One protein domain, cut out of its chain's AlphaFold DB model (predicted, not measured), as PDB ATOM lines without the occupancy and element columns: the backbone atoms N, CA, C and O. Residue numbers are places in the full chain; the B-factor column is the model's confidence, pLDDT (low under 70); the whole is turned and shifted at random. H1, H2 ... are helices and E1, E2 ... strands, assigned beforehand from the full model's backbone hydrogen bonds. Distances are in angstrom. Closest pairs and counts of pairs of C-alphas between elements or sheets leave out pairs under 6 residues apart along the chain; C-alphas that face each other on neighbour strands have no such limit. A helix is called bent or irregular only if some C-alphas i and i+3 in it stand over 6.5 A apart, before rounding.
ATOM      1  N   ILE A 212       4.437 -24.203 -46.402       83.19
ATOM      2  CA  ILE A 212       4.546 -23.326 -45.227       83.19
ATOM      3  C   ILE A 212       6.002 -22.902 -45.035       83.19
ATOM      4  O   ILE A 212       6.907 -23.730 -44.905       83.19
ATOM      5  N   SER A 213       6.230 -21.596 -44.978       89.25
ATOM      6  CA  SER A 213       7.532 -20.986 -44.730       89.25
ATOM      7  C   SER A 213       7.629 -20.454 -43.298       89.25
ATOM      8  O   SER A 213       6.634 -20.307 -42.593       89.25
ATOM      9  N   PHE A 214       8.836 -20.085 -42.857       89.00
ATOM     10  CA  PHE A 214       8.986 -19.400 -41.570       89.00
ATOM     11  C   PHE A 214       8.283 -18.021 -41.541       89.00
ATOM     12  O   PHE A 214       7.842 -17.573 -40.484       89.00
ATOM     13  N   ALA A 215       8.110 -17.367 -42.696       91.50
ATOM     14  CA  ALA A 215       7.442 -16.067 -42.782       91.50
ATOM     15  C   ALA A 215       5.955 -16.132 -42.384       91.50
ATOM     16  O   ALA A 215       5.425 -15.149 -41.873       91.50
ATOM     17  N   ASP A 216       5.306 -17.289 -42.538       92.00
ATOM     18  CA  ASP A 216       3.891 -17.491 -42.195       92.00
ATOM     19  C   ASP A 216       3.630 -17.503 -40.675       92.00
ATOM     20  O   ASP A 216       2.493 -17.318 -40.236       92.00
ATOM     21  N   TYR A 217       4.681 -17.668 -39.862       92.88
ATOM     22  CA  TYR A 217       4.623 -17.590 -38.397       92.88
ATOM     23  C   TYR A 217       4.904 -16.182 -37.860       92.88
ATOM     24  O   TYR A 217       4.497 -15.868 -36.744       92.88
ATOM     25  N   MET A 218       5.569 -15.320 -38.638       93.50
ATOM     26  CA  MET A 218       5.955 -13.969 -38.207       93.50
ATOM     27  C   MET A 218       4.796 -13.082 -37.711       93.50
ATOM     28  O   MET A 218       5.042 -12.299 -36.799       93.50
ATOM     29  N   PRO A 219       3.543 -13.187 -38.206       95.38
ATOM     30  CA  PRO A 219       2.410 -12.453 -37.627       95.38
ATOM     31  C   PRO A 219       2.072 -12.819 -36.172       95.38
ATOM     32  O   PRO A 219       1.318 -12.092 -35.534       95.38
ATOM     33  N   TYR A 220       2.596 -13.936 -35.656       96.19
ATOM     34  CA  TYR A 220       2.317 -14.471 -34.317       96.19
ATOM     35  C   TYR A 220       3.545 -14.460 -33.392       96.19
ATOM     36  O   TYR A 220       3.473 -14.992 -32.285       96.19
ATOM     37  N   LEU A 221       4.678 -13.904 -33.834       96.12
ATOM     38  CA  LEU A 221       5.964 -13.942 -33.132       96.12
ATOM     39  C   LEU A 221       6.578 -12.541 -33.057       96.12
ATOM     40  O   LEU A 221       6.637 -11.834 -34.062       96.12
ATOM     41  N   ILE A 222       7.118 -12.174 -31.895       94.69
ATOM     42  CA  ILE A 222       7.991 -10.999 -31.754       94.69
ATOM     43  C   ILE A 222       9.469 -11.408 -31.866       94.69
ATOM     44  O   ILE A 222       9.823 -12.579 -31.761       94.69
ATOM     45  N   ASP A 223      10.356 -10.439 -32.111       90.56
ATOM     46  CA  ASP A 223      11.810 -10.668 -32.258       90.56
ATOM     47  C   ASP A 223      12.549 -10.777 -30.903       90.56
ATOM     48  O   ASP A 223      13.773 -10.765 -30.848       90.56
ATOM     49  N   THR A 224      11.799 -10.877 -29.803       92.56
ATOM     50  CA  THR A 224      12.307 -11.128 -28.446       92.56
ATOM     51  C   THR A 224      12.524 -12.631 -28.244       92.56
ATOM     52  O   THR A 224      11.693 -13.410 -28.726       92.56
ATOM     53  N   PRO A 225      13.576 -13.077 -27.531       93.06
ATOM     54  CA  PRO A 225      13.713 -14.482 -27.167       93.06
ATOM     55  C   PRO A 225      12.521 -14.963 -26.330       93.06
ATOM     56  O   PRO A 225      11.893 -14.180 -25.618       93.06
ATOM     57  N   VAL A 226      12.183 -16.249 -26.424       94.38
ATOM     58  CA  VAL A 226      11.103 -16.822 -25.607       94.38
ATOM     59  C   VAL A 226      11.530 -16.994 -24.142       94.38
ATOM     60  O   VAL A 226      12.688 -17.306 -23.857       94.38
ATOM     61  N   GLU A 227      10.575 -16.859 -23.216       91.00
ATOM     62  CA  GLU A 227      10.708 -17.274 -21.809       91.00
ATOM     63  C   GLU A 227      11.449 -18.639 -21.690       91.00
ATOM     64  O   GLU A 227      10.987 -19.619 -22.282       91.00
ATOM     65  N   PRO A 228      12.535 -18.774 -20.894       90.25
ATOM     66  CA  PRO A 228      13.365 -19.985 -20.811       90.25
ATOM     67  C   PRO A 228      12.608 -21.311 -20.642       90.25
ATOM     68  O   PRO A 228      12.943 -22.299 -21.289       90.25
ATOM     69  N   LYS A 229      11.536 -21.340 -19.838       90.44
ATOM     70  CA  LYS A 229      10.674 -22.527 -19.645       90.44
ATOM     71  C   LYS A 229       9.969 -23.026 -20.923       90.44
ATOM     72  O   LYS A 229       9.531 -24.170 -20.947       90.44
ATOM     73  N   TRP A 230       9.881 -22.198 -21.964       92.44
ATOM     74  CA  TRP A 230       9.315 -22.514 -23.282       92.44
ATOM     75  C   TRP A 230      10.376 -22.515 -24.399       92.44
ATOM     76  O   TRP A 230      10.039 -22.684 -25.571       92.44
ATOM     77  N   SER A 231      11.661 -22.367 -24.054       92.75
ATOM     78  CA  SER A 231      12.772 -22.389 -25.006       92.75
ATOM     79  C   SER A 231      13.149 -23.824 -25.366       92.75
ATOM     80  O   SER A 231      13.877 -24.503 -24.643       92.75
ATOM     81  N   GLY A 232      12.674 -24.294 -26.521       92.06
ATOM     82  CA  GLY A 232      13.051 -25.600 -27.068       92.06
ATOM     83  C   GLY A 232      14.575 -25.806 -27.132       92.06
ATOM     84  O   GLY A 232      15.066 -26.809 -26.608       92.06
ATOM     85  N   PRO A 233      15.347 -24.856 -27.695       91.12
ATOM     86  CA  PRO A 233      16.807 -24.933 -27.747       91.12
ATOM     87  C   PRO A 233      17.510 -24.975 -26.384       91.12
ATOM     88  O   PRO A 233      18.559 -25.606 -26.286       91.12
ATOM     89  N   LEU A 234      16.952 -24.363 -25.330       91.94
ATOM     90  CA  LEU A 234      17.512 -24.482 -23.978       91.94
ATOM     91  C   LEU A 234      17.493 -25.937 -23.496       91.94
ATOM     92  O   LEU A 234      18.485 -26.427 -22.961       91.94
ATOM     93  N   PHE A 235      16.387 -26.651 -23.712       92.25
ATOM     94  CA  PHE A 235      16.304 -28.058 -23.323       92.25
ATOM     95  C   PHE A 235      17.165 -28.965 -24.213       92.25
ATOM     96  O   PHE A 235      17.738 -29.925 -23.707       92.25
ATOM     97  N   GLN A 236      17.356 -28.634 -25.499       91.00
ATOM     98  CA  GLN A 236      18.363 -29.318 -26.332       91.00
ATOM     99  C   GLN A 236      19.768 -29.175 -25.730       91.00
ATOM    100  O   GLN A 236      20.462 -30.171 -25.542       91.00
ATOM    101  N   LEU A 237      20.147 -27.951 -25.361       90.44
ATOM    102  CA  LEU A 237      21.439 -27.648 -24.754       90.44
ATOM    103  C   LEU A 237      21.637 -28.363 -23.404       90.44
ATOM    104  O   LEU A 237      22.730 -28.848 -23.120       90.44
ATOM    105  N   LEU A 238      20.593 -28.464 -22.576       93.06
ATOM    106  CA  LEU A 238      20.640 -29.229 -21.324       93.06
ATOM    107  C   LEU A 238      20.930 -30.717 -21.573       93.06
ATOM    108  O   LEU A 238      21.733 -31.313 -20.857       93.06
ATOM    109  N   LEU A 239      20.341 -31.310 -22.616       92.50
ATOM    110  CA  LEU A 239      20.622 -32.695 -23.006       92.50
ATOM    111  C   LEU A 239      22.041 -32.876 -23.577       92.50
ATOM    112  O   LEU A 239      22.675 -33.898 -23.312       92.50
ATOM    113  N   GLU A 240      22.567 -31.886 -24.303       91.44
ATOM    114  CA  GLU A 240      23.976 -31.852 -24.732       91.44
ATOM    115  C   GLU A 240      24.926 -31.770 -23.524       91.44
ATOM    116  O   GLU A 240      25.891 -32.531 -23.443       91.44
ATOM    117  N   PHE A 241      24.614 -30.936 -22.529       94.00
ATOM    118  CA  PHE A 241      25.356 -30.863 -21.268       94.00
ATOM    119  C   PHE A 241      25.329 -32.191 -20.488       94.00
ATOM    120  O   PHE A 241      26.359 -32.622 -19.965       94.00
ATOM    121  N   PHE A 242      24.185 -32.879 -20.428       95.06
ATOM    122  CA  PHE A 242      24.096 -34.199 -19.792       95.06
ATOM    123  C   PHE A 242      24.940 -35.250 -20.521       95.06
ATOM    124  O   PHE A 242      25.550 -36.094 -19.867       95.06
ATOM    125  N   HIS A 243      25.022 -35.173 -21.852       92.94
ATOM    126  CA  HIS A 243      25.898 -36.034 -22.645       92.94
ATOM    127  C   HIS A 243      27.388 -35.765 -22.385       92.94
ATOM    128  O   HIS A 243      28.171 -36.713 -22.338       92.94
ATOM    129  N   GLU A 244      27.768 -34.500 -22.176       94.25
ATOM    130  CA  GLU A 244      29.132 -34.118 -21.790       94.25
ATOM    131  C   GLU A 244      29.490 -34.610 -20.376       94.25
ATOM    132  O   GLU A 244      30.636 -34.974 -20.119       94.25
ATOM    133  N   CYS A 245      28.528 -34.649 -19.448       95.50
ATOM    134  CA  CYS A 245      28.752 -35.175 -18.097       95.50
ATOM    135  C   CYS A 245      29.109 -36.670 -18.106       95.50
ATOM    136  O   CYS A 245      30.022 -37.079 -17.387       95.50
ATOM    137  N   GLU A 246      28.379 -37.468 -18.892       94.62
ATOM    138  CA  GLU A 246      28.624 -38.894 -19.137       94.62
ATOM    139  C   GLU A 246      27.864 -39.337 -20.413       94.62
ATOM    140  O   GLU A 246      26.731 -38.891 -20.632       94.62
ATOM    141  N   PRO A 247      28.394 -40.250 -21.251       93.81
ATOM    142  CA  PRO A 247      27.655 -40.778 -22.396       93.81
ATOM    143  C   PRO A 247      26.323 -41.429 -21.991       93.81
ATOM    144  O   PRO A 247      26.276 -42.291 -21.113       93.81
ATOM    145  N   ARG A 248      25.228 -41.037 -22.656       92.00
ATOM    146  CA  ARG A 248      23.847 -41.491 -22.369       92.00
ATOM    147  C   ARG A 248      23.684 -43.010 -22.420       92.00
ATOM    148  O   ARG A 248      22.838 -43.557 -21.725       92.00
ATOM    149  N   GLU A 249      24.517 -43.692 -23.201       93.81
ATOM    150  CA  GLU A 249      24.580 -45.148 -23.328       93.81
ATOM    151  C   GLU A 249      24.967 -45.856 -22.011       93.81
ATOM    152  O   GLU A 249      24.791 -47.067 -21.896       93.81
ATOM    153  N   VAL A 250      25.501 -45.116 -21.032       94.00
ATOM    154  CA  VAL A 250      25.965 -45.624 -19.729       94.00
ATOM    155  C   VAL A 250      24.911 -45.458 -18.625       94.00
ATOM    156  O   VAL A 250      24.892 -46.253 -17.682       94.00
ATOM    157  N   TRP A 251      24.047 -44.440 -18.719       94.12
ATOM    158  CA  TRP A 251      23.153 -44.032 -17.624       94.12
ATOM    159  C   TRP A 251      21.668 -43.929 -17.977       94.12
ATOM    160  O   TRP A 251      20.848 -44.077 -17.074       94.12
ATOM    161  N   ALA A 252      21.303 -43.672 -19.236       92.56
ATOM    162  CA  ALA A 252      19.905 -43.497 -19.610       92.56
ATOM    163  C   ALA A 252      19.222 -44.860 -19.770       92.56
ATOM    164  O   ALA A 252      19.739 -45.726 -20.480       92.56
ATOM    165  N   SER A 253      18.026 -45.047 -19.205       89.88
ATOM    166  CA  SER A 253      17.305 -46.327 -19.342       89.88
ATOM    167  C   SER A 253      16.872 -46.601 -20.787       89.88
ATOM    168  O   SER A 253      16.673 -47.749 -21.187       89.88
ATOM    169  N   ARG A 254      16.681 -45.542 -21.588       86.81
ATOM    170  CA  ARG A 254      16.198 -45.612 -22.979       86.81
ATOM    171  C   ARG A 254      16.930 -44.580 -23.875       86.81
ATOM    172  O   ARG A 254      16.294 -43.633 -24.347       86.81
ATOM    173  N   PRO A 255      18.246 -44.731 -24.149       85.31
ATOM    174  CA  PRO A 255      19.084 -43.688 -24.771       85.31
ATOM    175  C   PRO A 255      18.614 -43.270 -26.177       85.31
ATOM    176  O   PRO A 255      18.636 -42.089 -26.521       85.31
ATOM    177  N   GLU A 256      18.089 -44.216 -26.960       83.44
ATOM    178  CA  GLU A 256      17.523 -43.968 -28.297       83.44
ATOM    179  C   GLU A 256      16.277 -43.068 -28.286       83.44
ATOM    180  O   GLU A 256      15.963 -42.407 -29.280       83.44
ATOM    181  N   ARG A 257      15.537 -43.055 -27.167       75.75
ATOM    182  CA  ARG A 257      14.364 -42.188 -26.984       75.75
ATOM    183  C   ARG A 257      14.794 -40.767 -26.650       75.75
ATOM    184  O   ARG A 257      14.200 -39.830 -27.175       75.75
ATOM    185  N   LEU A 258      15.856 -40.620 -25.855       77.94
ATOM    186  CA  LEU A 258      16.447 -39.323 -25.534       77.94
ATOM    187  C   LEU A 258      16.904 -38.604 -26.809       77.94
ATOM    188  O   LEU A 258      16.539 -37.454 -27.022       77.94
ATOM    189  N   MET A 259      17.608 -39.301 -27.709       71.19
ATOM    190  CA  MET A 259      18.085 -38.717 -28.971       71.19
ATOM    191  C   MET A 259      16.963 -38.339 -29.942       71.19
ATOM    192  O   MET A 259      16.988 -37.247 -30.511       71.19
ATOM    193  N   ARG A 260      15.961 -39.210 -30.126       69.94
ATOM    194  CA  ARG A 260      14.816 -38.896 -30.998       69.94
ATOM    195  C   ARG A 260      13.937 -37.780 -30.434       69.94
ATOM    196  O   ARG A 260      13.483 -36.945 -31.207       69.94
ATOM    197  N   GLY A 261      13.741 -37.728 -29.116       62.88
ATOM    198  CA  GLY A 261      13.010 -36.646 -28.450       62.88
ATOM    199  C   GLY A 261      13.765 -35.312 -28.445       62.88
ATOM    200  O   GLY A 261      13.145 -34.265 -28.595       62.88
ATOM    201  N   ALA A 262      15.097 -35.342 -28.332       65.50
ATOM    202  CA  ALA A 262      15.933 -34.144 -28.335       65.50
ATOM    203  C   ALA A 262      15.919 -33.395 -29.675       65.50
ATOM    204  O   ALA A 262      16.095 -32.182 -29.689       65.50
ATOM    205  N   SER A 263      15.734 -34.079 -30.808       70.50
ATOM    206  CA  SER A 263      15.865 -33.490 -32.147       70.50
ATOM    207  C   SER A 263      14.617 -32.715 -32.607       70.50
ATOM    208  O   SER A 263      13.850 -33.188 -33.445       70.50
ATOM    209  N   LEU A 264      14.462 -31.473 -32.138       74.00
ATOM    210  CA  LEU A 264      13.505 -30.514 -32.706       74.00
ATOM    211  C   LEU A 264      13.768 -30.271 -34.204       74.00
ATOM    212  O   LEU A 264      14.906 -30.002 -34.606       74.00
ATOM    213  N   HIS A 265      12.701 -30.303 -35.006       78.50
ATOM    214  CA  HIS A 265      12.730 -29.956 -36.428       78.50
ATOM    215  C   HIS A 265      13.119 -28.475 -36.625       78.50
ATOM    216  O   HIS A 265      12.972 -27.649 -35.724       78.50
ATOM    217  N   TRP A 266      13.652 -28.113 -37.797       80.56
ATOM    218  CA  TRP A 266      14.251 -26.786 -37.999       80.56
ATOM    219  C   TRP A 266      13.244 -25.635 -37.831       80.56
ATOM    220  O   TRP A 266      13.598 -24.602 -37.266       80.56
ATOM    221  N   VAL A 267      11.984 -25.831 -38.248       81.75
ATOM    222  CA  VAL A 267      10.889 -24.869 -38.009       81.75
ATOM    223  C   VAL A 267      10.629 -24.728 -36.513       81.75
ATOM    224  O   VAL A 267      10.589 -23.612 -36.007       81.75
ATOM    225  N   SER A 268      10.528 -25.851 -35.794       82.81
ATOM    226  CA  SER A 268      10.330 -25.894 -34.345       82.81
ATOM    227  C   SER A 268      11.415 -25.102 -33.624       82.81
ATOM    228  O   SER A 268      11.096 -24.282 -32.771       82.81
ATOM    229  N   LYS A 269      12.689 -25.267 -34.013       85.31
ATOM    230  CA  LYS A 269      13.803 -24.473 -33.467       85.31
ATOM    231  C   LYS A 269      13.609 -22.973 -33.705       85.31
ATOM    232  O   LYS A 269      13.778 -22.200 -32.775       85.31
ATOM    233  N   GLN A 270      13.235 -22.553 -34.916       87.25
ATOM    234  CA  GLN A 270      13.039 -21.130 -35.238       87.25
ATOM    235  C   GLN A 270      11.840 -20.505 -34.506       87.25
ATOM    236  O   GLN A 270      11.938 -19.379 -34.021       87.25
ATOM    237  N   VAL A 271      10.727 -21.235 -34.391       90.88
ATOM    238  CA  VAL A 271       9.523 -20.789 -33.671       90.88
ATOM    239  C   VAL A 271       9.786 -20.725 -32.163       90.88
ATOM    240  O   VAL A 271       9.553 -19.689 -31.550       90.88
ATOM    241  N   THR A 272      10.346 -21.787 -31.576       91.56
ATOM    242  CA  THR A 272      10.593 -21.911 -30.122       91.56
ATOM    243  C   THR A 272      11.851 -21.181 -29.631       91.56
ATOM    244  O   THR A 272      12.263 -21.360 -28.488       91.56
ATOM    245  N   MET A 273      12.460 -20.338 -30.475       91.31
ATOM    246  CA  MET A 273      13.424 -19.310 -30.057       91.31
ATOM    247  C   MET A 273      12.765 -17.959 -29.753       91.31
ATOM    248  O   MET A 273      13.399 -17.134 -29.103       91.31
ATOM    249  N   ARG A 274      11.543 -17.700 -30.236       93.94
ATOM    250  CA  ARG A 274      10.924 -16.362 -30.282       93.94
ATOM    251  C   ARG A 274       9.675 -16.291 -29.421       93.94
ATOM    252  O   ARG A 274       8.813 -17.154 -29.542       93.94
ATOM    253  N   GLN A 275       9.520 -15.244 -28.621       95.25
ATOM    254  CA  GLN A 275       8.313 -15.060 -27.818       95.25
ATOM    255  C   GLN A 275       7.069 -14.917 -28.730       95.25
ATOM    256  O   GLN A 275       7.101 -14.162 -29.707       95.25
ATOM    257  N   PRO A 276       5.954 -15.607 -28.430       96.19
ATOM    258  CA  PRO A 276       4.698 -15.416 -29.152       96.19
ATOM    259  C   PRO A 276       4.054 -14.053 -28.876       96.19
ATOM    260  O   PRO A 276       3.949 -13.624 -27.724       96.19
ATOM    261  N   ASP A 277       3.539 -13.398 -29.918       96.88
ATOM    262  CA  ASP A 277       2.676 -12.225 -29.762       96.88
ATOM    263  C   ASP A 277       1.272 -12.678 -29.337       96.88
ATOM    264  O   ASP A 277       0.386 -12.920 -30.165       96.88
ATOM    265  N   ARG A 278       1.056 -12.781 -28.019       96.00
ATOM    266  CA  ARG A 278      -0.251 -13.141 -27.446       96.00
ATOM    267  C   ARG A 278      -1.380 -12.242 -27.961       96.00
ATOM    268  O   ARG A 278      -2.480 -12.737 -28.181       96.00
ATOM    269  N   ARG A 279      -1.129 -10.950 -28.215       96.25
ATOM    270  CA  ARG A 279      -2.164 -10.011 -28.683       96.25
ATOM    271  C   ARG A 279      -2.543 -10.283 -30.135       96.25
ATOM    272  O   ARG A 279      -3.731 -10.309 -30.446       96.25
ATOM    273  N   ALA A 280      -1.567 -10.521 -31.009       96.25
ATOM    274  CA  ALA A 280      -1.831 -10.878 -32.405       96.25
ATOM    275  C   ALA A 280      -2.526 -12.246 -32.523       96.25
ATOM    276  O   ALA A 280      -3.468 -12.404 -33.304       96.25
ATOM    277  N   ILE A 281      -2.128 -13.214 -31.691       96.75
ATOM    278  CA  ILE A 281      -2.769 -14.532 -31.590       96.75
ATOM    279  C   ILE A 281      -4.238 -14.388 -31.161       96.75
ATOM    280  O   ILE A 281      -5.127 -14.843 -31.882       96.75
ATOM    281  N   GLN A 282      -4.503 -13.690 -30.052       95.81
ATOM    282  CA  GLN A 282      -5.855 -13.455 -29.517       95.81
ATOM    283  C   GLN A 282      -6.750 -12.637 -30.463       95.81
ATOM    284  O   GLN A 282      -7.962 -12.834 -30.487       95.81
ATOM    285  N   ALA A 283      -6.175 -11.739 -31.269       95.44
ATOM    286  CA  ALA A 283      -6.909 -10.994 -32.293       95.44
ATOM    287  C   ALA A 283      -7.285 -11.848 -33.522       95.44
ATOM    288  O   ALA A 283      -8.216 -11.496 -34.246       95.44
ATOM    289  N   THR A 284      -6.566 -12.947 -33.766       95.69
ATOM    290  CA  THR A 284      -6.751 -13.815 -34.944       95.69
ATOM    291  C   THR A 284      -7.639 -15.024 -34.635       95.69
ATOM    292  O   THR A 284      -8.413 -15.457 -35.490       95.69
ATOM    293  N   PHE A 285      -7.546 -15.582 -33.427       96.50
ATOM    294  CA  PHE A 285      -8.284 -16.776 -33.018       96.50
ATOM    295  C   PHE A 285      -8.803 -16.645 -31.585       96.50
ATOM    296  O   PHE A 285      -8.054 -16.299 -30.674       96.50
ATOM    297  N   ALA A 332      -8.376 -22.912 -36.151       95.06
ATOM    298  CA  ALA A 332      -7.251 -21.981 -36.154       95.06
ATOM    299  C   ALA A 332      -6.581 -21.922 -37.540       95.06
ATOM    300  O   ALA A 332      -6.522 -22.934 -38.244       95.06
ATOM    301  N   PRO A 333      -6.003 -20.770 -37.930       94.69
ATOM    302  CA  PRO A 333      -5.086 -20.710 -39.060       94.69
ATOM    303  C   PRO A 333      -3.946 -21.713 -38.884       94.69
ATOM    304  O   PRO A 333      -3.387 -21.851 -37.795       94.69
ATOM    305  N   LEU A 334      -3.573 -22.387 -39.969       92.06
ATOM    306  CA  LEU A 334      -2.614 -23.489 -39.936       92.06
ATOM    307  C   LEU A 334      -1.262 -23.135 -39.262       92.06
ATOM    308  O   LEU A 334      -0.832 -23.912 -38.408       92.06
ATOM    309  N   PRO A 335      -0.635 -21.959 -39.500       93.25
ATOM    310  CA  PRO A 335       0.587 -21.577 -38.783       93.25
ATOM    311  C   PRO A 335       0.401 -21.435 -37.265       93.25
ATOM    312  O   PRO A 335       1.313 -21.764 -36.514       93.25
ATOM    313  N   LEU A 336      -0.778 -21.003 -36.794       94.75
ATOM    314  CA  LEU A 336      -1.079 -20.906 -35.361       94.75
ATOM    315  C   LEU A 336      -1.274 -22.293 -34.733       94.75
ATOM    316  O   LEU A 336      -0.755 -22.547 -33.648       94.75
ATOM    317  N   HIS A 337      -1.970 -23.208 -35.416       93.44
ATOM    318  CA  HIS A 337      -2.065 -24.599 -34.963       93.44
ATOM    319  C   HIS A 337      -0.666 -25.225 -34.832       93.44
ATOM    320  O   HIS A 337      -0.339 -25.786 -33.783       93.44
ATOM    321  N   ILE A 338       0.182 -25.077 -35.854       91.50
ATOM    322  CA  ILE A 338       1.549 -25.608 -35.820       91.50
ATOM    323  C   ILE A 338       2.364 -24.937 -34.708       91.50
ATOM    324  O   ILE A 338       2.990 -25.645 -33.932       91.50
ATOM    325  N   LEU A 339       2.294 -23.611 -34.541       94.38
ATOM    326  CA  LEU A 339       2.968 -22.899 -33.444       94.38
ATOM    327  C   LEU A 339       2.621 -23.504 -32.075       94.38
ATOM    328  O   LEU A 339       3.527 -23.831 -31.308       94.38
ATOM    329  N   VAL A 340       1.333 -23.724 -31.787       95.25
ATOM    330  CA  VAL A 340       0.888 -24.356 -30.529       95.25
ATOM    331  C   VAL A 340       1.447 -25.776 -30.387       95.25
ATOM    332  O   VAL A 340       1.911 -26.154 -29.310       95.25
ATOM    333  N   ARG A 341       1.453 -26.559 -31.470       92.38
ATOM    334  CA  ARG A 341       1.991 -27.929 -31.508       92.38
ATOM    335  C   ARG A 341       3.510 -27.987 -31.287       92.38
ATOM    336  O   ARG A 341       3.998 -28.894 -30.608       92.38
ATOM    337  N   GLU A 342       4.264 -27.034 -31.827       91.69
ATOM    338  CA  GLU A 342       5.716 -26.980 -31.639       91.69
ATOM    339  C   GLU A 342       6.071 -26.587 -30.197       91.69
ATOM    340  O   GLU A 342       6.918 -27.237 -29.585       91.69
ATOM    341  N   TYR A 343       5.349 -25.643 -29.583       93.62
ATOM    342  CA  TYR A 343       5.485 -25.370 -28.144       93.62
ATOM    343  C   TYR A 343       5.050 -26.547 -27.259       93.62
ATOM    344  O   TYR A 343       5.694 -26.823 -26.248       93.62
ATOM    345  N   ALA A 344       4.028 -27.311 -27.654       92.31
ATOM    346  CA  ALA A 344       3.624 -28.523 -26.934       92.31
ATOM    347  C   ALA A 344       4.731 -29.595 -26.959       92.31
ATOM    348  O   ALA A 344       4.888 -30.375 -26.019       92.31
ATOM    349  N   SER A 345       5.548 -29.600 -28.014       89.69
ATOM    350  CA  SER A 345       6.738 -30.449 -28.097       89.69
ATOM    351  C   SER A 345       7.839 -29.988 -27.129       89.69
ATOM    352  O   SER A 345       8.566 -30.832 -26.606       89.69
ATOM    353  N   VAL A 346       7.913 -28.689 -26.803       91.75
ATOM    354  CA  VAL A 346       8.819 -28.165 -25.763       91.75
ATOM    355  C   VAL A 346       8.413 -28.622 -24.362       91.75
ATOM    356  O   VAL A 346       9.295 -29.002 -23.598       91.75
ATOM    357  N   VAL A 347       7.114 -28.676 -24.031       90.00
ATOM    358  CA  VAL A 347       6.638 -29.215 -22.733       90.00
ATOM    359  C   VAL A 347       7.172 -30.632 -22.513       90.00
ATOM    360  O   VAL A 347       7.809 -30.918 -21.500       90.00
ATOM    361  N   ARG A 348       7.006 -31.502 -23.515       84.31
ATOM    362  CA  ARG A 348       7.483 -32.893 -23.458       84.31
ATOM    363  C   ARG A 348       9.009 -32.999 -23.449       84.31
ATOM    364  O   ARG A 348       9.559 -33.898 -22.818       84.31
ATOM    365  N   LEU A 349       9.707 -32.090 -24.133       88.81
ATOM    366  CA  LEU A 349      11.170 -32.019 -24.098       88.81
ATOM    367  C   LEU A 349      11.681 -31.579 -22.713       88.81
ATOM    368  O   LEU A 349      12.667 -32.134 -22.228       88.81
ATOM    369  N   SER A 350      10.981 -30.653 -22.049       90.69
ATOM    370  CA  SER A 350      11.191 -30.276 -20.645       90.69
ATOM    371  C   SER A 350      11.083 -31.500 -19.728       90.69
ATOM    372  O   SER A 350      12.041 -31.817 -19.020       90.69
ATOM    373  N   GLU A 351       9.976 -32.248 -19.813       88.94
ATOM    374  CA  GLU A 351       9.745 -33.471 -19.024       88.94
ATOM    375  C   GLU A 351      10.828 -34.533 -19.258       88.94
ATOM    376  O   GLU A 351      11.366 -35.111 -18.307       88.94
ATOM    377  N   ALA A 352      11.192 -34.767 -20.524       88.69
ATOM    378  CA  ALA A 352      12.252 -35.697 -20.898       88.69
ATOM    379  C   ALA A 352      13.613 -35.268 -20.329       88.69
ATOM    380  O   ALA A 352      14.345 -36.102 -19.800       88.69
ATOM    381  N   THR A 353      13.925 -33.970 -20.366       92.25
ATOM    382  CA  THR A 353      15.154 -33.397 -19.793       92.25
ATOM    383  C   THR A 353      15.181 -33.562 -18.273       92.25
ATOM    384  O   THR A 353      16.176 -34.020 -17.723       92.25
ATOM    385  N   GLN A 354      14.075 -33.303 -17.578       91.00
ATOM    386  CA  GLN A 354      13.968 -33.474 -16.121       91.00
ATOM    387  C   GLN A 354      13.985 -34.945 -15.674       91.00
ATOM    388  O   GLN A 354      14.317 -35.260 -14.527       91.00
ATOM    389  N   HIS A 355      13.575 -35.876 -16.534       91.38
ATOM    390  CA  HIS A 355      13.756 -37.306 -16.298       91.38
ATOM    391  C   HIS A 355      15.219 -37.714 -16.511       91.38
ATOM    392  O   HIS A 355      15.808 -38.327 -15.624       91.38
ATOM    393  N   ALA A 356      15.825 -37.275 -17.614       93.12
ATOM    394  CA  ALA A 356      17.225 -37.516 -17.942       93.12
ATOM    395  C   ALA A 356      18.197 -36.978 -16.874       93.12
ATOM    396  O   ALA A 356      19.115 -37.688 -16.471       93.12
ATOM    397  N   GLU A 357      17.956 -35.773 -16.348       94.69
ATOM    398  CA  GLU A 357      18.726 -35.194 -15.239       94.69
ATOM    399  C   GLU A 357      18.707 -36.115 -14.007       94.69
ATOM    400  O   GLU A 357      19.742 -36.371 -13.390       94.69
ATOM    401  N   ARG A 358      17.532 -36.665 -13.664       94.19
ATOM    402  CA  ARG A 358      17.372 -37.581 -12.525       94.19
ATOM    403  C   ARG A 358      18.109 -38.899 -12.746       94.19
ATOM    404  O   ARG A 358      18.801 -39.334 -11.826       94.19
ATOM    405  N   GLU A 359      18.011 -39.500 -13.934       95.50
ATOM    406  CA  GLU A 359      18.751 -40.727 -14.273       95.50
ATOM    407  C   GLU A 359      20.271 -40.504 -14.208       95.50
ATOM    408  O   GLU A 359      20.976 -41.260 -13.537       95.50
ATOM    409  N   LEU A 360      20.776 -39.423 -14.814       96.44
ATOM    410  CA  LEU A 360      22.193 -39.051 -14.779       96.44
ATOM    411  C   LEU A 360      22.688 -38.836 -13.340       96.44
ATOM    412  O   LEU A 360      23.732 -39.362 -12.952       96.44
ATOM    413  N   ILE A 361      21.942 -38.094 -12.519       95.44
ATOM    414  CA  ILE A 361      22.321 -37.818 -11.128       95.44
ATOM    415  C   ILE A 361      22.262 -39.091 -10.276       95.44
ATOM    416  O   ILE A 361      23.156 -39.316  -9.453       95.44
ATOM    417  N   GLN A 362      21.265 -39.955 -10.472       95.56
ATOM    418  CA  GLN A 362      21.194 -41.260  -9.813       95.56
ATOM    419  C   GLN A 362      22.390 -42.140 -10.203       95.56
ATOM    420  O   GLN A 362      23.046 -42.705  -9.322       95.56
ATOM    421  N   HIS A 363      22.721 -42.201 -11.495       96.69
ATOM    422  CA  HIS A 363      23.881 -42.923 -12.003       96.69
ATOM    423  C   HIS A 363      25.183 -42.408 -11.378       96.69
ATOM    424  O   HIS A 363      25.890 -43.179 -10.727       96.69
ATOM    425  N   LEU A 364      25.474 -41.109 -11.494       96.19
ATOM    426  CA  LEU A 364      26.707 -40.500 -10.986       96.19
ATOM    427  C   LEU A 364      26.869 -40.673  -9.466       96.19
ATOM    428  O   LEU A 364      27.974 -40.941  -8.993       96.19
ATOM    429  N   ASN A 365      25.781 -40.593  -8.693       93.94
ATOM    430  CA  ASN A 365      25.803 -40.864  -7.250       93.94
ATOM    431  C   ASN A 365      26.031 -42.352  -6.907       93.94
ATOM    432  O   ASN A 365      26.479 -42.654  -5.801       93.94
ATOM    433  N   SER A 366      25.745 -43.285  -7.823       96.12
ATOM    434  CA  SER A 366      25.977 -44.727  -7.622       96.12
ATOM    435  C   SER A 366      27.442 -45.151  -7.830       96.12
ATOM    436  O   SER A 366      27.860 -46.228  -7.385       96.12
ATOM    437  N   LEU A 367      28.248 -44.309  -8.488       95.75
ATOM    438  CA  LEU A 367      29.625 -44.619  -8.861       95.75
ATOM    439  C   LEU A 367      30.551 -44.709  -7.636       95.75
ATOM    440  O   LEU A 367      30.870 -43.726  -6.972       95.75
ATOM    441  N   ARG A 368      31.095 -45.908  -7.384       93.56
ATOM    442  CA  ARG A 368      32.086 -46.152  -6.308       93.56
ATOM    443  C   ARG A 368      33.427 -45.445  -6.522       93.56
ATOM    444  O   ARG A 368      34.224 -45.339  -5.591       93.56
ATOM    445  N   ARG A 369      33.727 -45.072  -7.764       93.25
ATOM    446  CA  ARG A 369      34.917 -44.330  -8.178       93.25
ATOM    447  C   ARG A 369      34.466 -43.337  -9.229       93.25
ATOM    448  O   ARG A 369      33.858 -43.742 -10.209       93.25
ATOM    449  N   VAL A 370      34.785 -42.077  -8.989       94.12
ATOM    450  CA  VAL A 370      34.346 -40.941  -9.790       94.12
ATOM    451  C   VAL A 370      35.593 -40.338 -10.432       94.12
ATOM    452  O   VAL A 370      36.600 -40.134  -9.747       94.12
ATOM    453  N   SER A 371      35.568 -40.114 -11.744       95.06
ATOM    454  CA  SER A 371      36.634 -39.396 -12.449       95.06
ATOM    455  C   SER A 371      36.641 -37.915 -12.032       95.06
ATOM    456  O   SER A 371      35.626 -37.413 -11.550       95.06
ATOM    457  N   PRO A 372      37.746 -37.170 -12.217       95.00
ATOM    458  CA  PRO A 372      37.751 -35.732 -11.939       95.00
ATOM    459  C   PRO A 372      36.632 -34.978 -12.683       95.00
ATOM    460  O   PRO A 372      35.990 -34.105 -12.102       95.00
ATOM    461  N   HIS A 373      36.355 -35.366 -13.935       95.56
ATOM    462  CA  HIS A 373      35.290 -34.804 -14.774       95.56
ATOM    463  C   HIS A 373      33.900 -35.079 -14.194       95.56
ATOM    464  O   HIS A 373      33.151 -34.149 -13.906       95.56
ATOM    465  N   GLN A 374      33.602 -36.349 -13.896       95.75
ATOM    466  CA  GLN A 374      32.354 -36.760 -13.246       95.75
ATOM    467  C   GLN A 374      32.170 -36.073 -11.880       95.75
ATOM    468  O   GLN A 374      31.056 -35.718 -11.511       95.75
ATOM    469  N   ALA A 375      33.249 -35.839 -11.124       94.94
ATOM    470  CA  ALA A 375      33.175 -35.158  -9.833       94.94
ATOM    471  C   ALA A 375      32.764 -33.685  -9.992       94.94
ATOM    472  O   ALA A 375      31.924 -33.198  -9.235       94.94
ATOM    473  N   ALA A 376      33.295 -32.993 -11.002       96.25
ATOM    474  CA  ALA A 376      32.886 -31.632 -11.334       96.25
ATOM    475  C   ALA A 376      31.468 -31.568 -11.924       96.25
ATOM    476  O   ALA A 376      30.734 -30.627 -11.617       96.25
ATOM    477  N   ALA A 377      31.050 -32.574 -12.700       97.06
ATOM    478  CA  ALA A 377      29.671 -32.717 -13.166       97.06
ATOM    479  C   ALA A 377      28.696 -32.878 -11.987       97.06
ATOM    480  O   ALA A 377      27.709 -32.152 -11.906       97.06
ATOM    481  N   ILE A 378      29.012 -33.739 -11.009       96.12
ATOM    482  CA  ILE A 378      28.231 -33.897  -9.767       96.12
ATOM    483  C   ILE A 378      28.118 -32.571  -9.004       96.12
ATOM    484  O   ILE A 378      27.040 -32.257  -8.497       96.12
ATOM    485  N   VAL A 379      29.200 -31.790  -8.901       96.31
ATOM    486  CA  VAL A 379      29.165 -30.476  -8.236       96.31
ATOM    487  C   VAL A 379      28.245 -29.506  -8.980       96.31
ATOM    488  O   VAL A 379      27.410 -28.880  -8.333       96.31
ATOM    489  N   LEU A 380      28.346 -29.417 -10.309       96.44
ATOM    490  CA  LEU A 380      27.530 -28.508 -11.123       96.44
ATOM    491  C   LEU A 380      26.042 -28.899 -11.126       96.44
ATOM    492  O   LEU A 380      25.187 -28.051 -10.890       96.44
ATOM    493  N   LEU A 381      25.728 -30.188 -11.276       95.81
ATOM    494  CA  LEU A 381      24.358 -30.711 -11.201       95.81
ATOM    495  C   LEU A 381      23.724 -30.447  -9.822       95.81
ATOM    496  O   LEU A 381      22.622 -29.911  -9.733       95.81
ATOM    497  N   ARG A 382      24.438 -30.724  -8.721       94.25
ATOM    498  CA  ARG A 382      23.952 -30.396  -7.361       94.25
ATOM    499  C   ARG A 382      23.816 -28.890  -7.131       94.25
ATOM    500  O   ARG A 382      22.942 -28.453  -6.382       94.25
ATOM    501  N   TRP A 383      24.676 -28.092  -7.760       95.00
ATOM    502  CA  TRP A 383      24.596 -26.639  -7.702       95.00
ATOM    503  C   TRP A 383      23.326 -26.124  -8.395       95.00
ATOM    504  O   TRP A 383      22.631 -25.297  -7.799       95.00
ATOM    505  N   PHE A 384      22.962 -26.674  -9.562       94.38
ATOM    506  CA  PHE A 384      21.694 -26.383 -10.249       94.38
ATOM    507  C   PHE A 384      20.452 -26.789  -9.443       94.38
ATOM    508  O   PHE A 384      19.472 -26.046  -9.422       94.38
ATOM    509  N   GLN A 385      20.496 -27.920  -8.733       90.38
ATOM    510  CA  GLN A 385      19.392 -28.394  -7.881       90.38
ATOM    511  C   GLN A 385      19.120 -27.522  -6.642       90.38
ATOM    512  O   GLN A 385      18.126 -27.723  -5.941       90.38
ATOM    513  N   SER A 386      19.990 -26.558  -6.339       86.81
ATOM    514  CA  SER A 386      19.807 -25.658  -5.202       86.81
ATOM    515  C   SER A 386      18.673 -24.665  -5.471       86.81
ATOM    516  O   SER A 386      18.784 -23.816  -6.352       86.81
ATOM    517  N   LEU A 387      17.602 -24.738  -4.674       79.38
ATOM    518  CA  LEU A 387      16.434 -23.860  -4.782       79.38
ATOM    519  C   LEU A 387      16.817 -22.384  -4.537       79.38
ATOM    520  O   LEU A 387      16.951 -21.952  -3.390       79.38
ATOM    521  N   ARG A 388      16.976 -21.615  -5.619       79.00
ATOM    522  CA  ARG A 388      17.158 -20.154  -5.633       79.00
ATOM    523  C   ARG A 388      16.266 -19.506  -6.698       79.00
ATOM    524  O   ARG A 388      15.806 -20.184  -7.615       79.00
ATOM    525  N   SER A 389      16.041 -18.201  -6.542       72.69
ATOM    526  CA  SER A 389      15.446 -17.321  -7.555       72.69
ATOM    527  C   SER A 389      16.486 -16.261  -7.935       72.69
ATOM    528  O   SER A 389      17.050 -15.666  -7.008       72.69
ATOM    529  N   PRO A 390      16.756 -16.016  -9.230       78.62
ATOM    530  CA  PRO A 390      16.294 -16.791 -10.391       78.62
ATOM    531  C   PRO A 390      16.799 -18.251 -10.392       78.62
ATOM    532  O   PRO A 390      17.712 -18.619  -9.651       78.62
ATOM    533  N   ASN A 391      16.186 -19.108 -11.219       87.44
ATOM    534  CA  ASN A 391      16.569 -20.522 -11.342       87.44
ATOM    535  C   ASN A 391      17.982 -20.650 -11.931       87.44
ATOM    536  O   ASN A 391      18.267 -20.136 -13.013       87.44
ATOM    537  N   ARG A 392      18.852 -21.400 -11.250       92.25
ATOM    538  CA  ARG A 392      20.267 -21.576 -11.606       92.25
ATOM    539  C   ARG A 392      20.524 -22.182 -12.977       92.25
ATOM    540  O   ARG A 392      21.527 -21.835 -13.591       92.25
ATOM    541  N   HIS A 393      19.623 -23.025 -13.481       92.25
ATOM    542  CA  HIS A 393      19.693 -23.470 -14.873       92.25
ATOM    543  C   HIS A 393      19.572 -22.267 -15.820       92.25
ATOM    544  O   HIS A 393      20.398 -22.091 -16.709       92.25
ATOM    545  N   TYR A 394      18.585 -21.395 -15.606       91.75
ATOM    546  CA  TYR A 394      18.377 -20.231 -16.467       91.75
ATOM    547  C   TYR A 394      19.560 -19.265 -16.357       91.75
ATOM    548  O   TYR A 394      20.139 -18.933 -17.380       91.75
ATOM    549  N   VAL A 395      20.043 -18.953 -15.148       91.44
ATOM    550  CA  VAL A 395      21.256 -18.126 -14.967       91.44
ATOM    551  C   VAL A 395      22.461 -18.695 -15.727       91.44
ATOM    552  O   VAL A 395      23.192 -17.942 -16.369       91.44
ATOM    553  N   PHE A 396      22.672 -20.014 -15.687       93.31
ATOM    554  CA  PHE A 396      23.831 -20.669 -16.302       93.31
ATOM    555  C   PHE A 396      23.762 -20.779 -17.829       93.31
ATOM    556  O   PHE A 396      24.790 -20.677 -18.499       93.31
ATOM    557  N   PHE A 397      22.571 -20.982 -18.391       93.00
ATOM    558  CA  PHE A 397      22.395 -21.270 -19.816       93.00
ATOM    559  C   PHE A 397      21.805 -20.098 -20.626       93.00
ATOM    560  O   PHE A 397      22.022 -20.042 -21.841       93.00
ATOM    561  N   THR A 398      21.121 -19.144 -19.988       92.06
ATOM    562  CA  THR A 398      20.495 -17.973 -20.631       92.06
ATOM    563  C   THR A 398      20.951 -16.648 -20.015       92.06
ATOM    564  O   THR A 398      21.399 -16.586 -18.872       92.06
ATOM    565  N   HIS A 399      20.834 -15.578 -20.793       91.31
ATOM    566  CA  HIS A 399      20.795 -14.196 -20.313       91.31
ATOM    567  C   HIS A 399      19.383 -13.867 -19.766       91.31
ATOM    568  O   HIS A 399      18.461 -14.676 -19.956       91.31
ATOM    569  N   PRO A 400      19.173 -12.704 -19.110       87.38
ATOM    570  CA  PRO A 400      17.859 -12.329 -18.580       87.38
ATOM    571  C   PRO A 400      16.803 -12.086 -19.660       87.38
ATOM    572  O   PRO A 400      15.618 -12.228 -19.401       87.38
ATOM    573  N   ASP A 401      17.202 -11.754 -20.888       87.94
ATOM    574  CA  ASP A 401      16.274 -11.588 -22.014       87.94
ATOM    575  C   ASP A 401      15.757 -12.927 -22.582       87.94
ATOM    576  O   ASP A 401      15.015 -12.931 -23.560       87.94
ATOM    577  N   GLY A 402      16.164 -14.061 -21.998       87.38
ATOM    578  CA  GLY A 402      15.863 -15.414 -22.469       87.38
ATOM    579  C   GLY A 402      16.791 -15.917 -23.581       87.38
ATOM    580  O   GLY A 402      16.709 -17.091 -23.957       87.38
ATOM    581  N   SER A 403      17.701 -15.085 -24.102       90.88
ATOM    582  CA  SER A 403      18.664 -15.510 -25.120       90.88
ATOM    583  C   SER A 403      19.692 -16.488 -24.546       90.88
ATOM    584  O   SER A 403      20.065 -16.443 -23.375       90.88
ATOM    585  N   LEU A 404      20.157 -17.417 -25.379       90.06
ATOM    586  CA  LEU A 404      21.070 -18.478 -24.963       90.06
ATOM    587  C   LEU A 404      22.517 -17.968 -24.935       90.06
ATOM    588  O   LEU A 404      23.007 -17.453 -25.944       90.06
ATOM    589  N   ARG A 405      23.249 -18.216 -23.841       87.00
ATOM    590  CA  ARG A 405      24.645 -17.754 -23.662       87.00
ATOM    591  C   ARG A 405      25.662 -18.349 -24.647       87.00
ATOM    592  O   ARG A 405      26.808 -17.918 -24.664       87.00
ATOM    593  N   PHE A 406      25.281 -19.363 -25.428       75.81
ATOM    594  CA  PHE A 406      26.202 -20.181 -26.230       75.81
ATOM    595  C   PHE A 406      26.139 -19.934 -27.743       75.81
ATOM    596  O   PHE A 406      26.852 -20.599 -28.488       75.81
ATOM    597  N   ASN A 407      25.295 -19.010 -28.220       61.28
ATOM    598  CA  ASN A 407      24.830 -19.004 -29.617       61.28
ATOM    599  C   ASN A 407      25.947 -18.876 -30.689       61.28
ATOM    600  O   ASN A 407      25.697 -19.173 -31.853       61.28
ATOM    601  N   LEU A 408      27.171 -18.452 -30.317       54.75
ATOM    602  CA  LEU A 408      28.365 -18.392 -31.186       54.75
ATOM    603  C   LEU A 408      29.714 -18.684 -30.462       54.75
ATOM    604  O   LEU A 408      30.768 -18.293 -30.968       54.75
ATOM    605  N   SER A 409      29.730 -19.325 -29.284       68.69
ATOM    606  CA  SER A 409      30.938 -19.472 -28.434       68.69
ATOM    607  C   SER A 409      31.168 -20.899 -27.910       68.69
ATOM    608  O   SER A 409      30.384 -21.800 -28.192       68.69
ATOM    609  N   GLU A 410      32.230 -21.117 -27.115       80.62
ATOM    610  CA  GLU A 410      32.331 -22.325 -26.271       80.62
ATOM    611  C   GLU A 410      31.060 -22.441 -25.389       80.62
ATOM    612  O   GLU A 410      30.553 -21.409 -24.928       80.62
ATOM    613  N   PRO A 411      30.515 -23.655 -25.158       86.88
ATOM    614  CA  PRO A 411      29.306 -23.833 -24.355       86.88
ATOM    615  C   PRO A 411      29.563 -23.488 -22.877       86.88
ATOM    616  O   PRO A 411      30.698 -23.597 -22.404       86.88
ATOM    617  N   PRO A 412      28.532 -23.106 -22.096       85.25
ATOM    618  CA  PRO A 412      28.717 -22.505 -20.774       85.25
ATOM    619  C   PRO A 412      29.333 -23.444 -19.728       85.25
ATOM    620  O   PRO A 412      29.810 -22.967 -18.708       85.25
ATOM    621  N   TRP A 413      29.396 -24.757 -19.971       92.44
ATOM    622  CA  TRP A 413      30.118 -25.717 -19.123       92.44
ATOM    623  C   TRP A 413      31.578 -25.960 -19.536       92.44
ATOM    624  O   TRP A 413      32.330 -26.551 -18.761       92.44
ATOM    625  N   ALA A 414      32.018 -25.516 -20.719       92.38
ATOM    626  CA  ALA A 414      33.369 -25.796 -21.212       92.38
ATOM    627  C   ALA A 414      34.447 -25.224 -20.281       92.38
ATOM    628  O   ALA A 414      35.398 -25.921 -19.928       92.38
ATOM    629  N   TRP A 415      34.268 -23.987 -19.800       91.62
ATOM    630  CA  TRP A 415      35.190 -23.384 -18.828       91.62
ATOM    631  C   TRP A 415      35.223 -24.156 -17.502       91.62
ATOM    632  O   TRP A 415      36.271 -24.215 -16.860       91.62
ATOM    633  N   TRP A 416      34.102 -24.766 -17.102       94.62
ATOM    634  CA  TRP A 416      33.989 -25.532 -15.864       94.62
ATOM    635  C   TRP A 416      34.770 -26.845 -15.945       94.62
ATOM    636  O   TRP A 416      35.610 -27.106 -15.085       94.62
ATOM    637  N   PHE A 417      34.584 -27.639 -17.002       94.81
ATOM    638  CA  PHE A 417      35.341 -28.886 -17.161       94.81
ATOM    639  C   PHE A 417      36.828 -28.637 -17.453       94.81
ATOM    640  O   PHE A 417      37.683 -29.308 -16.881       94.81
ATOM    641  N   LYS A 418      37.170 -27.581 -18.200       93.75
ATOM    642  CA  LYS A 418      38.564 -27.164 -18.442       93.75
ATOM    643  C   LYS A 418      39.346 -26.850 -17.159       93.75
ATOM    644  O   LYS A 418      40.551 -27.088 -17.109       93.75
ATOM    645  N   ARG A 419      38.684 -26.365 -16.096       93.50
ATOM    646  CA  ARG A 419      39.311 -26.191 -14.766       93.50
ATOM    647  C   ARG A 419      39.783 -27.526 -14.192       93.50
ATOM    648  O   ARG A 419      40.898 -27.613 -13.687       93.50
ATOM    649  N   VAL A 420      38.979 -28.579 -14.326       93.38
ATOM    650  CA  VAL A 420      39.338 -29.936 -13.888       93.38
ATOM    651  C   VAL A 420      40.597 -30.427 -14.598       93.38
ATOM    652  O   VAL A 420      41.494 -30.965 -13.950       93.38
ATOM    653  N   GLU A 421      40.677 -30.229 -15.916       90.44
ATOM    654  CA  GLU A 421      41.800 -30.688 -16.744       90.44
ATOM    655  C   GLU A 421      43.135 -30.051 -16.336       90.44
ATOM    656  O   GLU A 421      44.169 -30.722 -16.350       90.44
ATOM    657  N   VAL A 422      43.118 -28.777 -15.926       92.81
ATOM    658  CA  VAL A 422      44.311 -28.068 -15.423       92.81
ATOM    659  C   VAL A 422      44.573 -28.287 -13.926       92.81
ATOM    660  O   VAL A 422      45.602 -27.844 -13.416       92.81
ATOM    661  N   GLY A 423      43.691 -29.010 -13.227       91.25
ATOM    662  CA  GLY A 423      43.804 -29.320 -11.798       91.25
ATOM    663  C   GLY A 423      43.270 -28.236 -10.853       91.25
ATOM    664  O   GLY A 423      43.550 -28.297  -9.653       91.25
ATOM    665  N   ASP A 424      42.509 -27.266 -11.363       92.81
ATOM    666  CA  ASP A 424      41.860 -26.232 -10.556       92.81
ATOM    667  C   ASP A 424      40.673 -26.797  -9.750       92.81
ATOM    668  O   ASP A 424      39.949 -27.689 -10.210       92.81
ATOM    669  N   PRO A 425      40.403 -26.255  -8.546       88.31
ATOM    670  CA  PRO A 425      39.268 -26.677  -7.741       88.31
ATOM    671  C   PRO A 425      37.942 -26.330  -8.429       88.31
ATOM    672  O   PRO A 425      37.702 -25.191  -8.849       88.31
ATOM    673  N   CYS A 426      37.069 -27.334  -8.486       93.38
ATOM    674  CA  CYS A 426      35.702 -27.257  -8.986       93.38
ATOM    675  C   CYS A 426      34.750 -27.515  -7.812       93.38
ATOM    676  O   CYS A 426      34.375 -28.654  -7.537       93.38
ATOM    677  N   THR A 427      34.433 -26.458  -7.060       94.94
ATOM    678  CA  THR A 427      33.582 -26.509  -5.860       94.94
ATOM    679  C   THR A 427      32.376 -25.578  -5.999       94.94
ATOM    680  O   THR A 427      32.375 -24.673  -6.834       94.94
ATOM    681  N   ALA A 428      31.339 -25.792  -5.185       94.06
ATOM    682  CA  ALA A 428      30.110 -25.000  -5.255       94.06
ATOM    683  C   ALA A 428      30.352 -23.504  -4.982       94.06
ATOM    684  O   ALA A 428      29.659 -22.665  -5.545       94.06
ATOM    685  N   GLU A 429      31.365 -23.156  -4.184       94.69
ATOM    686  CA  GLU A 429      31.745 -21.771  -3.894       94.69
ATOM    687  C   GLU A 429      32.218 -21.026  -5.150       94.69
ATOM    688  O   GLU A 429      31.882 -19.858  -5.314       94.69
ATOM    689  N   VAL A 430      32.925 -21.702  -6.066       94.56
ATOM    690  CA  VAL A 430      33.358 -21.112  -7.348       94.56
ATOM    691  C   VAL A 430      32.151 -20.782  -8.232       94.56
ATOM    692  O   VAL A 430      32.134 -19.742  -8.887       94.56
ATOM    693  N   LEU A 431      31.125 -21.637  -8.225       95.06
ATOM    694  CA  LEU A 431      29.874 -21.397  -8.952       95.06
ATOM    695  C   LEU A 431      29.017 -20.312  -8.277       95.06
ATOM    696  O   LEU A 431      28.427 -19.490  -8.968       95.06
ATOM    697  N   ASP A 432      28.993 -20.247  -6.941       94.88
ATOM    698  CA  ASP A 432      28.344 -19.167  -6.179       94.88
ATOM    699  C   ASP A 432      29.050 -17.805  -6.357       94.88
ATOM    700  O   ASP A 432      28.397 -16.766  -6.286       94.88
ATOM    701  N   GLU A 433      30.370 -17.771  -6.558       94.62
ATOM    702  CA  GLU A 433      31.111 -16.549  -6.915       94.62
ATOM    703  C   GLU A 433      30.851 -16.126  -8.365       94.62
ATOM    704  O   GLU A 433      30.621 -14.943  -8.618       94.62
ATOM    705  N   TRP A 434      30.809 -17.084  -9.294       93.56
ATOM    706  CA  TRP A 434      30.425 -16.849 -10.687       93.56
ATOM    707  C   TRP A 434      28.989 -16.301 -10.801       93.56
ATOM    708  O   TRP A 434      28.779 -15.264 -11.427       93.56
ATOM    709  N   GLU A 435      28.021 -16.919 -10.114       94.25
ATOM    710  CA  GLU A 435      26.619 -16.475 -10.049       94.25
ATOM    711  C   GLU A 435      26.501 -15.048  -9.508       94.25
ATOM    712  O   GLU A 435      25.786 -14.235 -10.084       94.25
ATOM    713  N   LYS A 436      27.240 -14.698  -8.445       92.81
ATOM    714  CA  LYS A 436      27.263 -13.319  -7.924       92.81
ATOM    715  C   LYS A 436      27.820 -12.312  -8.927       92.81
ATOM    716  O   LYS A 436      27.369 -11.173  -8.913       92.81
ATOM    717  N   GLY A 437      28.799 -12.702  -9.746       92.12
ATOM    718  CA  GLY A 437      29.308 -11.862 -10.831       92.12
ATOM    719  C   GLY A 437      28.224 -11.603 -11.874       92.12
ATOM    720  O   GLY A 437      27.876 -10.455 -12.130       92.12
ATOM    721  N   VAL A 438      27.614 -12.675 -12.383       90.94
ATOM    722  CA  VAL A 438      26.530 -12.613 -13.376       90.94
ATOM    723  C   VAL A 438      25.345 -11.780 -12.877       90.94
ATOM    724  O   VAL A 438      24.933 -10.846 -13.555       90.94
ATOM    725  N   LEU A 439      24.845 -12.043 -11.666       90.75
ATOM    726  CA  LEU A 439      23.720 -11.308 -11.070       90.75
ATOM    727  C   LEU A 439      24.059  -9.855 -10.671       90.75
ATOM    728  O   LEU A 439      23.161  -9.108 -10.288       90.75
ATOM    729  N   ALA A 440      25.334  -9.451 -10.709       91.06
ATOM    730  CA  ALA A 440      25.759  -8.064 -10.504       91.06
ATOM    731  C   ALA A 440      25.979  -7.304 -11.825       91.06
ATOM    732  O   ALA A 440      25.936  -6.073 -11.829       91.06
TER     733      ALA A 440
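Overview. This is residues 212 to 285 and 332 to 440 of the 447 residues of the protein "RHTO0S09e05930g1_1" of Rhodosporidium toruloides (UniProt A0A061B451). One long helix, H7, makes a spine along the longest axis, with H2 side by side with it and the short helices H3 and H4 packed on it. At the first end of H7 sits a small head of H1, H5, H6 and the two-stranded antiparallel sheet E1 - E2; past Ser 366, the last residue of H7, residues 367 to 371 turn back into H8, on which H10 and H11 pack, with H9 at a corner by Phe 384 of H8. The printed part has 183 residues, with eleven named helices and two named strands in the order H1 E1 H2 H3 H4 H5 E2 H6 H7 H8 H9 H10 H11; the class is mostly helix. The whole is compact, with a radius of gyration of the C-alphas of 18.1 A and spans of 57 by 41 by 28 A.

Along the chain. Look first for the sheet: E1 is residues 221 to 225, 9.8 A from first to last C-alpha, and E2 is residues 274 to 276, 6.4 A. Before E1 stands H1, residues 214 to 220, from C-alpha 214 at (8.986, -19.400, -41.570), 11.0 A; it is irregular, but only just, with C-alphas 216 and 219 7.0 A apart. Between the strands you meet H2, residues 232 to 245, 20.5 A, then H3, residues 248 to 251, H4, residues 255 to 262, and H5, residues 266 to 271. After E2 comes H6, residues 278 to 284. Find C-alpha 334 at (-2.614, -23.489, -39.936); from there H7 runs 48.1 A to C-alpha 366 at (25.977, -44.727, -7.622). Then follow H8, residues 372 to 384, 18.7 A; H9, residues 392 to 397; H10, residues 414 to 422, 12.6 A; and H11, residues 428 to 440, 18.3 A, ending at C-alpha 440 at (25.759, -8.064, -10.504).

Arrangement. E1 and E2 are antiparallel at 132 degrees, with N 222 and O 275 3.0 A apart and N 275 and O 224 2.8 A apart, both within hydrogen-bond range. E1 and H6 are near each other, with 5 pairs of C-alphas within 10 A. H1 touches H6, about perpendicular at 82 degrees, closest at the C-alphas of Tyr 220 and Ile 281, 5.8 A. The hub is H7, which touches six helices. Its residues 335 to 339 alone touch H1, closest at the C-alphas of Tyr 217 and Pro 335, 5.7 A. Its residues 339 to 343 alone touch H5, about perpendicular at 77 degrees, closest at the C-alphas of Ser 268 and Glu 342, 5.5 A. H2 touches H7 at a shallow tilt of 20 degrees, the same way, closest at the C-alphas of Gly 232 and Val 346, 5.1 A. H4 touches H7 at the C-alphas of Gly 261 and Leu 349, 6.6 A; H3 only just touches it, with 3 pairs of C-alphas within 8 A, closest at Trp 251 and His 363, 5.8 A. H8 touches H7 at a steep tilt of 55 degrees, opposite ways, closest at the C-alphas of Leu 364 and Ile 378, 6.9 A. H8 touches H10 at the C-alphas of Pro 372 and Val 420, 6.3 A, and H11 at those of Trp 383 and Ala 428, 6.3 A. H8 and H9 only just touch, only at the corner, with 3 pairs of C-alphas within 8 A, closest at Phe 384 and Arg 392, 5.2 A. H7 is apart from H9, H10 and H11. Every O i to N i+4 pair is within hydrogen-bond range in H2, H4, H5, H6, H8, H9 and H11; the count is 28 of 29 in H7, 4 of 5 in H10 and 0 of 3 in H1, where 3 of 4 O i to N i+3 pairs are within range, and H3 is too short for an i+4 pair.

Size, cuts and confidence. The two C-alphas farthest apart are those of Ala 283 and Arg 369, 58.7 A. Residues 286 to 331 are not printed; across this cut, between H6 and H7, C-alphas 285 and 332 are 6.2 A apart. Of the links that are printed whole, the one from H9 to H10, residues 398 to 413, is long. The mean pLDDT of the printed part is 90.4, and residues 260 to 262 and 407 to 409 are under 70.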